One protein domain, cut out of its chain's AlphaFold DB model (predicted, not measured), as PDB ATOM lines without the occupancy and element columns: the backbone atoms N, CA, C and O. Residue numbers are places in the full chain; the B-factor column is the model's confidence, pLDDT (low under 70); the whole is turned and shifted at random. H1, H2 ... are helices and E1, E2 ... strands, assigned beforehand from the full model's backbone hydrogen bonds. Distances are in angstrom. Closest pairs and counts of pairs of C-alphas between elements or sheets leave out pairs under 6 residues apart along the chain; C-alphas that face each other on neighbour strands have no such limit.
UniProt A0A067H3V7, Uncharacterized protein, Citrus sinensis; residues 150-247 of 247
ATOM      1  N   PHE A 150     315.827 245.254 278.883       96.38
ATOM      2  CA  PHE A 150     316.550 244.049 278.474       96.38
ATOM      3  C   PHE A 150     315.676 242.794 278.553       96.38
ATOM      4  O   PHE A 150     314.743 242.722 279.353       96.38
ATOM      5  N   THR A 151     316.019 241.785 277.757       96.81
ATOM      6  CA  THR A 151     315.515 240.414 277.882       96.81
ATOM      7  C   THR A 151     316.539 239.544 278.608       96.81
ATOM      8  O   THR A 151     317.739 239.838 278.630       96.81
ATOM      9  N   TYR A 152     316.056 238.476 279.249       95.69
ATOM     10  CA  TYR A 152     316.907 237.458 279.854       95.69
ATOM     11  C   TYR A 152     316.394 236.066 279.492       95.69
ATOM     12  O   TYR A 152     315.338 235.653 279.971       95.69
ATOM     13  N   VAL A 153     317.128 235.359 278.635       95.56
ATOM     14  CA  VAL A 153     316.762 234.033 278.115       95.56
ATOM     15  C   VAL A 153     317.984 233.128 278.208       95.56
ATOM     16  O   VAL A 153     319.085 233.552 277.876       95.56
ATOM     17  N   ASP A 154     317.813 231.911 278.725       93.12
ATOM     18  CA  ASP A 154     318.873 230.892 278.829       93.12
ATOM     19  C   ASP A 154     320.194 231.388 279.448       93.12
ATOM     20  O   ASP A 154     321.294 231.009 279.047       93.12
ATOM     21  N   GLY A 155     320.096 232.258 280.456       92.44
ATOM     22  CA  GLY A 155     321.264 232.810 281.145       92.44
ATOM     23  C   GLY A 155     321.897 234.030 280.470       92.44
ATOM     24  O   GLY A 155     322.876 234.567 280.988       92.44
ATOM     25  N   GLN A 156     321.360 234.480 279.335       95.38
ATOM     26  CA  GLN A 156     321.903 235.580 278.546       95.38
ATOM     27  C   GLN A 156     321.049 236.833 278.690       95.38
ATOM     28  O   GLN A 156     319.828 236.784 278.557       95.38
ATOM     29  N   LYS A 157     321.714 237.959 278.971       96.44
ATOM     30  CA  LYS A 157     321.101 239.287 279.047       96.44
ATOM     31  C   LYS A 157     321.352 240.041 277.747       96.44
ATOM     32  O   LYS A 157     322.509 240.277 277.408       96.44
ATOM     33  N   GLU A 158     320.290 240.523 277.112       96.56
ATOM     34  CA  GLU A 158     320.375 241.344 275.903       96.56
ATOM     35  C   GLU A 158     319.576 242.635 276.075       96.56
ATOM     36  O   GLU A 158     318.394 242.607 276.413       96.56
ATOM     37  N   PHE A 159     320.221 243.788 275.881       95.88
ATOM     38  CA  PHE A 159     319.532 245.076 275.947       95.88
ATOM     39  C   PHE A 159     318.662 245.288 274.709       95.88
ATOM     40  O   PHE A 159     319.111 245.091 273.581       95.88
ATOM     41  N   VAL A 160     317.434 245.745 274.933       91.69
ATOM     42  CA  VAL A 160     316.463 246.028 273.879       91.69
ATOM     43  C   VAL A 160     316.600 247.487 273.472       91.69
ATOM     44  O   VAL A 160     316.490 248.388 274.302       91.69
ATOM     45  N   GLN A 161     316.834 247.719 272.182       87.31
ATOM     46  CA  GLN A 161     316.697 249.049 271.598       87.31
ATOM     47  C   GLN A 161     315.217 249.289 271.317       87.31
ATOM     48  O   GLN A 161     314.619 248.585 270.508       87.31
ATOM     49  N   ILE A 162     314.629 250.250 272.022       86.69
ATOM     50  CA  ILE A 162     313.219 250.598 271.869       86.69
ATOM     51  C   ILE A 162     313.107 251.691 270.809       86.69
ATOM     52  O   ILE A 162     313.667 252.775 270.977       86.69
ATOM     53  N   ASP A 163     312.371 251.415 269.731       88.44
ATOM     54  CA  ASP A 163     311.957 252.462 268.801       88.44
ATOM     55  C   ASP A 163     310.901 253.333 269.486       88.44
ATOM     56  O   ASP A 163     309.819 252.870 269.848       88.44
ATOM     57  N   GLN A 164     311.211 254.615 269.667       84.12
ATOM     58  CA  GLN A 164     310.293 255.563 270.297       84.12
ATOM     59  C   GLN A 164     309.003 255.764 269.489       84.12
ATOM     60  O   GLN A 164     307.993 256.165 270.066       84.12
ATOM     61  N   ASN A 165     309.017 255.470 268.184       87.00
ATOM     62  CA  ASN A 165     307.832 255.532 267.328       87.00
ATOM     63  C   ASN A 165     306.929 254.295 267.459       87.00
ATOM     64  O   ASN A 165     305.790 254.343 267.002       87.00
ATOM     65  N   ASP A 166     307.418 253.221 268.090       89.75
ATOM     66  CA  ASP A 166     306.732 251.928 268.224       89.75
ATOM     67  C   ASP A 166     306.770 251.402 269.673       89.75
ATOM     68  O   ASP A 166     306.841 250.205 269.940       89.75
ATOM     69  N   LEU A 167     306.754 252.311 270.654       92.19
ATOM     70  CA  LEU A 167     306.739 251.935 272.072       92.19
ATOM     71  C   LEU A 167     305.391 251.326 272.501       92.19
ATOM     72  O   LEU A 167     305.344 250.534 273.441       92.19
ATOM     73  N   TYR A 168     304.289 251.721 271.863       95.81
ATOM     74  CA  TYR A 168     302.931 251.379 272.286       95.81
ATOM     75  C   TYR A 168     302.232 250.458 271.279       95.81
ATOM     76  O   TYR A 168     302.415 250.632 270.077       95.81
ATOM     77  N   PRO A 169     301.329 249.570 271.736       96.75
ATOM     78  CA  PRO A 169     300.938 249.348 273.129       96.75
ATOM     79  C   PRO A 169     301.882 248.385 273.861       96.75
ATOM     80  O   PRO A 169     302.508 247.521 273.253       96.75
ATOM     81  N   TYR A 170     301.911 248.459 275.193       96.88
ATOM     82  CA  TYR A 170     302.593 247.457 276.019       96.88
ATOM     83  C   TYR A 170     301.823 247.134 277.302       96.88
ATOM     84  O   TYR A 170     300.957 247.887 277.754       96.88
ATOM     85  N   LEU A 171     302.142 245.981 277.898       98.00
ATOM     86  CA  LEU A 171     301.618 245.568 279.197       98.00
ATOM     87  C   LEU A 171     302.674 245.806 280.277       98.00
ATOM     88  O   LEU A 171     303.707 245.141 280.307       98.00
ATOM     89  N   LEU A 172     302.391 246.723 281.195       97.94
ATOM     90  CA  LEU A 172     303.207 246.951 282.377       97.94
ATOM     91  C   LEU A 172     302.734 246.053 283.519       97.94
ATOM     92  O   LEU A 172     301.636 246.230 284.049       97.94
ATOM     93  N   VAL A 173     303.578 245.107 283.924       98.19
ATOM     94  CA  VAL A 173     303.325 244.241 285.081       98.19
ATOM     95  C   VAL A 173     304.190 244.711 286.247       98.19
ATOM     96  O   VAL A 173     305.367 244.374 286.343       98.19
ATOM     97  N   ASN A 174     303.608 245.510 287.138       97.44
ATOM     98  CA  ASN A 174     304.302 246.024 288.315       97.44
ATOM     99  C   ASN A 174     304.158 245.050 289.489       97.44
ATOM    100  O   ASN A 174     303.063 244.880 290.032       97.44
ATOM    101  N   ILE A 175     305.267 244.416 289.875       97.81
ATOM    102  CA  ILE A 175     305.331 243.426 290.955       97.81
ATOM    103  C   ILE A 175     305.899 244.098 292.211       97.81
ATOM    104  O   ILE A 175     307.106 244.271 292.359       97.81
ATOM    105  N   GLY A 176     305.010 244.463 293.132       95.38
ATOM    106  CA  GLY A 176     305.336 244.964 294.465       95.38
ATOM    107  C   GLY A 176     304.898 243.979 295.552       95.38
ATOM    108  O   GLY A 176     305.079 242.766 295.429       95.38
ATOM    109  N   SER A 177     304.288 244.489 296.630       94.44
ATOM    110  CA  SER A 177     303.667 243.632 297.655       94.44
ATOM    111  C   SER A 177     302.553 242.761 297.046       94.44
ATOM    112  O   SER A 177     302.500 241.566 297.326       94.44
ATOM    113  N   GLY A 178     301.724 243.352 296.178       95.62
ATOM    114  CA  GLY A 178     300.852 242.657 295.223       95.62
ATOM    115  C   GLY A 178     301.324 242.893 293.784       95.62
ATOM    116  O   GLY A 178     302.432 243.381 293.568       95.62
ATOM    117  N   VAL A 179     300.482 242.589 292.798       97.75
ATOM    118  CA  VAL A 179     300.782 242.796 291.373       97.75
ATOM    119  C   VAL A 179     299.693 243.634 290.715       97.75
ATOM    120  O   VAL A 179     298.501 243.358 290.879       97.75
ATOM    121  N   SER A 180     300.104 244.635 289.939       97.06
ATOM    122  CA  SER A 180     299.224 245.422 289.072       97.06
ATOM    123  C   SER A 180     299.584 245.171 287.611       97.06
ATOM    124  O   SER A 180     300.761 245.200 287.260       97.06
ATOM    125  N   MET A 181     298.582 244.916 286.771       98.44
ATOM    126  CA  MET A 181     298.749 244.738 285.328       98.44
ATOM    127  C   MET A 181     298.044 245.890 284.618       98.44
ATOM    128  O   MET A 181     296.829 246.054 284.747       98.44
ATOM    129  N   ILE A 182     298.818 246.696 283.899       98.38
ATOM    130  CA  ILE A 182     298.373 247.949 283.295       98.38
ATOM    131  C   ILE A 182     298.634 247.881 281.797       98.38
ATOM    132  O   ILE A 182     299.773 247.703 281.370       98.38
ATOM    133  N   LYS A 183     297.580 248.025 281.000       98.44
ATOM    134  CA  LYS A 183     297.688 248.196 279.554       98.44
ATOM    135  C   LYS A 183     297.985 249.661 279.273       98.44
ATOM    136  O   LYS A 183     297.242 250.525 279.731       98.44
ATOM    137  N   VAL A 184     299.068 249.930 278.554       98.12
ATOM    138  CA  VAL A 184     299.487 251.280 278.171       98.12
ATOM    139  C   VAL A 184     299.352 251.403 276.660       98.12
ATOM    140  O   VAL A 184     300.090 250.765 275.913       98.12
ATOM    141  N   ASP A 185     298.392 252.213 276.225       97.38
ATOM    142  CA  ASP A 185     298.054 252.426 274.813       97.38
ATOM    143  C   ASP A 185     298.725 253.684 274.231       97.38
ATOM    144  O   ASP A 185     298.726 253.886 273.019       97.38
ATOM    145  N   GLY A 186     299.273 254.558 275.080       94.62
ATOM    146  CA  GLY A 186     299.979 255.768 274.667       94.62
ATOM    147  C   GLY A 186     300.301 256.697 275.835       94.62
ATOM    148  O   GLY A 186     299.981 256.410 276.990       94.62
ATOM    149  N   ASP A 187     300.902 257.848 275.533       89.56
ATOM    150  CA  ASP A 187     301.161 258.892 276.529       89.56
ATOM    151  C   ASP A 187     299.853 259.356 277.192       89.56
ATOM    152  O   ASP A 187     298.909 259.780 276.519       89.56
ATOM    153  N   GLY A 188     299.779 259.223 278.520       89.81
ATOM    154  CA  GLY A 188     298.582 259.530 279.313       89.81
ATOM    155  C   GLY A 188     297.371 258.625 279.036       89.81
ATOM    156  O   GLY A 188     296.276 258.919 279.507       89.81
ATOM    157  N   LYS A 189     297.535 257.543 278.264       96.81
ATOM    158  CA  LYS A 189     296.467 256.598 277.911       96.81
ATOM    159  C   LYS A 189     296.813 255.210 278.415       96.81
ATOM    160  O   LYS A 189     297.547 254.462 277.769       96.81
ATOM    161  N   PHE A 190     296.273 254.865 279.571       98.00
ATOM    162  CA  PHE A 190     296.472 253.555 280.166       98.00
ATOM    163  C   PHE A 190     295.270 253.148 281.014       98.00
ATOM    164  O   PHE A 190     294.488 253.980 281.469       98.00
ATOM    165  N   GLU A 191     295.140 251.848 281.238       97.69
ATOM    166  CA  GLU A 191     294.097 251.272 282.077       97.69
ATOM    167  C   GLU A 191     294.654 250.098 282.886       97.69
ATOM    168  O   GLU A 191     295.410 249.257 282.389       97.69
ATOM    169  N   ARG A 192     294.273 250.012 284.163       97.31
ATOM    170  CA  ARG A 192     294.577 248.838 284.981       97.31
ATOM    171  C   ARG A 192     293.619 247.713 284.612       97.31
ATOM    172  O   ARG A 192     292.491 247.673 285.095       97.31
ATOM    173  N   ILE A 193     294.093 246.780 283.795       97.88
ATOM    174  CA  ILE A 193     293.276 245.673 283.285       97.88
ATOM    175  C   ILE A 193     293.131 244.523 284.282       97.88
ATOM    176  O   ILE A 193     292.172 243.761 284.209       97.88
ATOM    177  N   SER A 194     294.087 244.358 285.202       97.69
ATOM    178  CA  SER A 194     294.053 243.267 286.175       97.69
ATOM    179  C   SER A 194     295.006 243.508 287.348       97.69
ATOM    180  O   SER A 194     295.742 244.496 287.422       97.69
ATOM    181  N   GLY A 195     294.996 242.575 288.288       97.25
ATOM    182  CA  GLY A 195     296.041 242.409 289.280       97.25
ATOM    183  C   GLY A 195     295.769 241.219 290.183       97.25
ATOM    184  O   GLY A 195     294.702 240.609 290.138       97.25
ATOM    185  N   THR A 196     296.741 240.897 291.024       98.00
ATOM    186  CA  THR A 196     296.635 239.813 292.001       98.00
ATOM    187  C   THR A 196     297.234 240.246 293.330       98.00
ATOM    188  O   THR A 196     298.187 241.025 293.377       98.00
ATOM    189  N   SER A 197     296.670 239.751 294.430       96.44
ATOM    190  CA  SER A 197     297.270 239.893 295.758       96.44
ATOM    191  C   SER A 197     298.470 238.962 295.955       96.44
ATOM    192  O   SER A 197     299.243 239.176 296.885       96.44
ATOM    193  N   VAL A 198     298.651 237.967 295.077       97.75
ATOM    194  CA  VAL A 198     299.787 237.039 295.080       97.75
ATOM    195  C   VAL A 198     300.983 237.705 294.403       97.75
ATOM    196  O   VAL A 198     301.182 237.582 293.197       97.75
ATOM    197  N   GLY A 199     301.747 238.464 295.185       96.62
ATOM    198  CA  GLY A 199     302.939 239.182 294.728       96.62
ATOM    199  C   GLY A 199     304.162 238.916 295.603       96.62
ATOM    200  O   GLY A 199     304.252 237.902 296.303       96.62
ATOM    201  N   GLY A 200     305.099 239.864 295.613       96.38
ATOM    202  CA  GLY A 200     306.315 239.769 296.422       96.38
ATOM    203  C   GLY A 200     306.032 239.710 297.925       96.38
ATOM    204  O   GLY A 200     306.773 239.066 298.662       96.38
ATOM    205  N   GLY A 201     304.929 240.309 298.387       95.94
ATOM    206  CA  GLY A 201     304.494 240.235 299.783       95.94
ATOM    207  C   GLY A 201     304.048 238.831 300.192       95.94
ATOM    208  O   GLY A 201     304.336 238.402 301.307       95.94
ATOM    209  N   THR A 202     303.407 238.091 299.284       97.38
ATOM    210  CA  THR A 202     303.020 236.691 299.508       97.38
ATOM    211  C   THR A 202     304.243 235.788 299.545       97.38
ATOM    212  O   THR A 202     304.388 235.021 300.494       97.38
ATOM    213  N   PHE A 203     305.148 235.926 298.569       96.50
ATOM    214  CA  PHE A 203     306.417 235.191 298.547       96.50
ATOM    215  C   PHE A 203     307.220 235.434 299.828       96.50
ATOM    216  O   PHE A 203     307.600 234.491 300.519       96.50
ATOM    217  N   TRP A 204     307.404 236.703 300.196       95.50
ATOM    218  CA  TRP A 204     308.155 237.074 301.386       95.50
ATOM    219  C   TRP A 204     307.483 236.607 302.682       95.50
ATOM    220  O   TRP A 204     308.135 236.028 303.549       95.50
ATOM    221  N   GLY A 205     306.173 236.827 302.814       95.69
ATOM    222  CA  GLY A 205     305.411 236.453 304.001       95.69
ATOM    223  C   GLY A 205     305.404 234.944 304.244       95.69
ATOM    224  O   GLY A 205     305.731 234.507 305.345       95.69
ATOM    225  N   LEU A 206     305.091 234.147 303.217       97.00
ATOM    226  CA  LEU A 206     305.107 232.685 303.318       97.00
ATOM    227  C   LEU A 206     306.523 232.151 303.513       97.00
ATOM    228  O   LEU A 206     306.732 231.313 304.386       97.00
ATOM    229  N   GLY A 207     307.503 232.671 302.771       96.31
ATOM    230  CA  GLY A 207     308.897 232.275 302.928       96.31
ATOM    231  C   GLY A 207     309.387 232.478 304.359       96.31
ATOM    232  O   GLY A 207     309.982 231.572 304.930       96.31
ATOM    233  N   ARG A 208     309.051 233.598 305.007       95.31
ATOM    234  CA  ARG A 208     309.370 233.822 306.427       95.31
ATOM    235  C   ARG A 208     308.654 232.898 307.409       95.31
ATOM    236  O   ARG A 208     309.166 232.699 308.505       95.31
ATOM    237  N   LEU A 209     307.444 232.443 307.085       97.38
ATOM    238  CA  LEU A 209     306.663 231.560 307.957       97.38
ATOM    239  C   LEU A 209     307.119 230.104 307.844       97.38
ATOM    240  O   LEU A 209     307.110 229.380 308.833       97.38
ATOM    241  N   LEU A 210     307.493 229.688 306.635       97.00
ATOM    242  CA  LEU A 210     307.843 228.306 306.308       97.00
ATOM    243  C   LEU A 210     309.347 228.030 306.417       97.00
ATOM    244  O   LEU A 210     309.760 226.873 306.427       97.00
ATOM    245  N   THR A 211     310.168 229.074 306.498       95.50
ATOM    246  CA  THR A 211     311.627 228.972 306.594       95.50
ATOM    247  C   THR A 211     312.147 229.835 307.742       95.50
ATOM    248  O   THR A 211     311.422 230.634 308.331       95.50
ATOM    249  N   ASN A 212     313.437 229.709 308.054       94.19
ATOM    250  CA  ASN A 212     314.081 230.554 309.057       94.19
ATOM    251  C   ASN A 212     314.631 231.878 308.499       94.19
ATOM    252  O   ASN A 212     315.167 232.660 309.292       94.19
ATOM    253  N   CYS A 213     314.466 232.147 307.197       95.75
ATOM    254  CA  CYS A 213     315.049 233.308 306.530       95.75
ATOM    255  C   CYS A 213     314.622 234.634 307.180       95.75
ATOM    256  O   CYS A 213     313.461 234.840 307.563       95.75
ATOM    257  N   LYS A 214     315.580 235.551 307.317       93.31
ATOM    258  CA  LYS A 214     315.413 236.871 307.945       93.31
ATOM    259  C   LYS A 214     315.456 238.018 306.947       93.31
ATOM    260  O   LYS A 214     314.966 239.097 307.281       93.31
ATOM    261  N   SER A 215     315.950 237.785 305.732       93.44
ATOM    262  CA  SER A 215     315.925 238.759 304.638       93.44
ATOM    263  C   SER A 215     315.353 238.173 303.346       93.44
ATOM    264  O   SER A 215     315.315 236.956 303.153       93.44
ATOM    265  N   PHE A 216     314.911 239.065 302.456       92.50
ATOM    266  CA  PHE A 216     314.442 238.693 301.122       92.50
ATOM    267  C   PHE A 216     315.549 238.003 300.309       92.50
ATOM    268  O   PHE A 216     315.285 237.007 299.643       92.50
ATOM    269  N   ASP A 217     316.790 238.488 300.419       93.69
ATOM    270  CA  ASP A 217     317.945 237.933 299.703       93.69
ATOM    271  C   ASP A 217     318.294 236.515 300.177       93.69
ATOM    272  O   ASP A 217     318.602 235.651 299.363       93.69
ATOM    273  N   GLU A 218     318.192 236.246 301.482       95.88
ATOM    274  CA  GLU A 218     318.412 234.904 302.032       95.88
ATOM    275  C   GLU A 218     317.360 233.914 301.517       95.88
ATOM    276  O   GLU A 218     317.686 232.783 301.167       95.88
ATOM    277  N   LEU A 219     316.099 234.351 301.422       96.12
ATOM    278  CA  LEU A 219     315.026 233.535 300.860       96.12
ATOM    279  C   LEU A 219     315.238 233.266 299.362       96.12
ATOM    280  O   LEU A 219     314.969 232.159 298.896       96.12
ATOM    281  N   LEU A 220     315.727 234.256 298.610       95.06
ATOM    282  CA  LEU A 220     316.040 234.094 297.191       95.06
ATOM    283  C   LEU A 220     317.183 233.090 296.986       95.06
ATOM    284  O   LEU A 220     317.057 232.188 296.160       95.06
ATOM    285  N   GLU A 221     318.251 233.195 297.776       95.56
ATOM    286  CA  GLU A 221     319.365 232.242 297.757       95.56
ATOM    287  C   GLU A 221     318.890 230.822 298.098       95.56
ATOM    288  O   GLU A 221     319.198 229.868 297.384       95.56
ATOM    289  N   LEU A 222     318.050 230.682 299.128       95.44
ATOM    290  CA  LEU A 222     317.464 229.393 299.490       95.44
ATOM    291  C   LEU A 222     316.614 228.810 298.350       95.44
ATOM    292  O   LEU A 222     316.676 227.610 298.086       95.44
ATOM    293  N   SER A 223     315.845 229.650 297.650       94.19
ATOM    294  CA  SER A 223     315.018 229.215 296.518       94.19
ATOM    295  C   SER A 223     315.848 228.696 295.343       94.19
ATOM    296  O   SER A 223     315.427 227.756 294.674       94.19
ATOM    297  N   HIS A 224     317.049 229.245 295.129       93.00
ATOM    298  CA  HIS A 224     317.957 228.805 294.071       93.00
ATOM    299  C   HIS A 224     318.515 227.396 294.321       93.00
ATOM    300  O   HIS A 224     318.736 226.637 293.381       93.00
ATOM    301  N   GLN A 225     318.710 227.037 295.591       95.19
ATOM    302  CA  GLN A 225     319.196 225.722 296.017       95.19
ATOM    303  C   GLN A 225     318.062 224.693 296.187       95.19
ATOM    304  O   GLN A 225     318.316 223.502 296.373       95.19
ATOM    305  N   GLY A 226     316.808 225.152 296.164       93.75
ATOM    306  CA  GLY A 226     315.628 224.329 296.380       93.75
ATOM    307  C   GLY A 226     315.317 223.394 295.210       93.75
ATOM    308  O   GLY A 226     315.663 223.643 294.059       93.75
ATOM    309  N   ASN A 227     314.593 222.317 295.508       95.06
ATOM    310  CA  ASN A 227     314.010 221.433 294.503       95.06
ATOM    311  C   ASN A 227     312.494 221.405 294.696       95.06
ATOM    312  O   ASN A 227     312.003 220.747 295.609       95.06
ATOM    313  N   ASN A 228     311.748 222.106 293.843       93.88
ATOM    314  CA  ASN A 228     310.297 222.220 293.990       93.88
ATOM    315  C   ASN A 228     309.564 220.878 293.804       93.88
ATOM    316  O   ASN A 228     308.493 220.691 294.369       93.88
ATOM    317  N   ARG A 229     310.168 219.905 293.106       93.38
ATOM    318  CA  ARG A 229     309.568 218.584 292.829       93.38
ATOM    319  C   ARG A 229     309.287 217.737 294.072       93.38
ATOM    320  O   ARG A 229     308.598 216.735 293.974       93.38
ATOM    321  N   VAL A 230     309.865 218.084 295.223       94.62
ATOM    322  CA  VAL A 230     309.609 217.361 296.483       94.62
ATOM    323  C   VAL A 230     308.365 217.875 297.215       94.62
ATOM    324  O   VAL A 230     307.960 217.276 298.206       94.62
ATOM    325  N   ILE A 231     307.788 218.989 296.750       94.00
ATOM    326  CA  ILE A 231     306.618 219.654 297.338       94.00
ATOM    327  C   ILE A 231     305.478 219.734 296.321       94.00
ATOM    328  O   ILE A 231     304.339 219.401 296.647       94.00
ATOM    329  N   ASP A 232     305.781 220.176 295.101       95.69
ATOM    330  CA  ASP A 232     304.795 220.353 294.043       95.69
ATOM    331  C   ASP A 232     304.405 219.004 293.440       95.69
ATOM    332  O   ASP A 232     305.263 218.196 293.090       95.69
ATOM    333  N   MET A 233     303.103 218.799 293.244       93.94
ATOM    334  CA  MET A 233     302.595 217.714 292.410       93.94
ATOM    335  C   MET A 233     302.650 218.148 290.944       93.94
ATOM    336  O   MET A 233     301.940 219.070 290.535       93.94
ATOM    337  N   LEU A 234     303.491 217.493 290.149       91.88
ATOM    338  CA  LEU A 234     303.643 217.774 288.727       91.88
ATOM    339  C   LEU A 234     302.619 216.998 287.894       91.88
ATOM    340  O   LEU A 234     302.092 215.967 288.305       91.88
ATOM    341  N   VAL A 235     302.394 217.447 286.656       90.06
ATOM    342  CA  VAL A 235     301.543 216.737 285.680       90.06
ATOM    343  C   VAL A 235     301.983 215.275 285.524       90.06
ATOM    344  O   VAL A 235     301.141 214.380 285.483       90.06
ATOM    345  N   GLY A 236     303.295 215.019 285.504       89.06
ATOM    346  CA  GLY A 236     303.839 213.665 285.404       89.06
ATOM    347  C   GLY A 236     303.552 212.774 286.609       89.06
ATOM    348  O   GLY A 236     303.393 211.570 286.422       89.06
ATOM    349  N   ASP A 237     303.396 213.346 287.805       89.31
ATOM    350  CA  ASP A 237     303.035 212.587 289.009       89.31
ATOM    351  C   ASP A 237     301.570 212.126 288.964       89.31
ATOM    352  O   ASP A 237     301.215 211.115 289.566       89.31
ATOM    353  N   ILE A 238     300.718 212.846 288.220       89.44
ATOM    354  CA  ILE A 238     299.296 212.521 288.039       89.44
ATOM    355  C   ILE A 238     299.101 211.529 286.886       89.44
ATOM    356  O   ILE A 238     298.375 210.547 287.029       89.44
ATOM    357  N   TYR A 239     299.725 211.793 285.734       88.00
ATOM    358  CA  TYR A 239     299.446 211.073 284.484       88.00
ATOM    359  C   TYR A 239     300.508 210.030 284.102       88.00
ATOM    360  O   TYR A 239     300.328 209.316 283.120       88.00
ATOM    361  N   GLY A 240     301.610 209.912 284.851       82.56
ATOM    362  CA  GLY A 240     302.666 208.924 284.594       82.56
ATOM    363  C   GLY A 240     303.544 209.216 283.366       82.56
ATOM    364  O   GLY A 240     304.294 208.342 282.934       82.56
ATOM    365  N   GLY A 241     303.466 210.425 282.798       78.31
ATOM    366  CA  GLY A 241     304.238 210.871 281.633       78.31
ATOM    367  C   GLY A 241     304.370 212.398 281.575       78.31
ATOM    368  O   GLY A 241     303.642 213.119 282.250       78.31
ATOM    369  N   SER A 242     305.311 212.917 280.783       63.72
ATOM    370  CA  SER A 242     305.619 214.358 280.715       63.72
ATOM    371  C   SER A 242     304.594 215.200 279.950       63.72
ATOM    372  O   SER A 242     304.675 216.426 279.987       63.72
ATOM    373  N   GLU A 243     303.642 214.574 279.257       61.22
ATOM    374  CA  GLU A 243     302.694 215.270 278.393       61.22
ATOM    375  C   GLU A 243     301.252 215.058 278.844       61.22
ATOM    376  O   GLU A 243     300.751 213.938 278.932       61.22
ATOM    377  N   TYR A 244     300.567 216.175 279.070       58.50
ATOM    378  CA  TYR A 244     299.118 216.213 279.129       58.50
ATOM    379  C   TYR A 244     298.586 216.213 277.692       58.50
ATOM    380  O   TYR A 244     298.559 217.256 277.033       58.50
ATOM    381  N   SER A 245     298.196 215.048 277.174       62.94
ATOM    382  CA  SER A 245     297.484 214.979 275.896       62.94
ATOM    383  C   SER A 245     296.115 215.628 276.104       62.94
ATOM    384  O   SER A 245     295.279 215.089 276.828       62.94
ATOM    385  N   LYS A 246     295.883 216.808 275.516       56.03
ATOM    386  CA  LYS A 246     294.537 217.393 275.469       56.03
ATOM    387  C   LYS A 246     293.614 216.397 274.759       56.03
ATOM    388  O   LYS A 246     293.845 216.104 273.586       56.03
ATOM    389  N   VAL A 247     292.622 215.881 275.482       49.47
ATOM    390  CA  VAL A 247     291.436 215.233 274.899       49.47
ATOM    391  C   VAL A 247     290.517 216.314 274.349       49.47
ATOM    392  O   VAL A 247     290.380 217.355 275.033       49.47
TER     393      VAL A 247
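Overview. This is residues 150 to 247 of the 247 residues of an uncharacterized protein of Citrus sinensis (UniProt A0A067H3V7). A three-stranded antiparallel sheet, E3 E4 E5, is followed by a pair of helices, H1 and H2, that touch with their lines about perpendicular, in a loose, open chain of parts; the small hairpin E1 and E2 is a separate arm, and H3 with the last residues makes another arm away from both. The 98 printed residues hold five named strands followed by three named helices, class mixed, and E3 E4 E5 is a meander, each strand the antiparallel neighbour of the one before. The whole is only just loose, close to extended, with a radius of gyration of the C-alphas of 18.9 A and spans of 48 by 45 by 29 A.

Along the chain. E3 is residues 170 to 175, 15.7 A, beginning at C-alpha 170 (302.593, 247.457, 276.019). E4, 179 to 186, is 21.2 A and E5, 189 to 196, is 21.9 A. H1, 200 to 210, is 15.2 A; H2, 216 to 225, is 14.7 A. H3, 235 to 239, ends at C-alpha 239 (299.446, 211.073, 284.484). E1 is 150 to 153 and E2 156 to 159.

Arrangement. E4 is the inner strand; N 172 and O 182 are 2.8 A apart in the hairpin E3 and E4, N 179 and O 196 2.8 A in the hairpin E4 and E5. H1 and H2 touch, closest at the C-alphas of Trp 204 and Phe 216, 6.5 A, only just about perpendicular at 71 degrees. In the hairpin E1 and E2, N 151 and O 158 are 2.9 A apart. H1, H2 and H3 have every O i to N i+4 pair within hydrogen-bond range. E2 and E3 are apart, and so are H2 and H3.

Size, cuts and confidence. The farthest C-alphas, Gly 188 and Gly 240, are 51.0 A apart. The printed part has no cut and no long link. Residues 152 to 157 stand free. Residues 242 to 247 have pLDDT under 70.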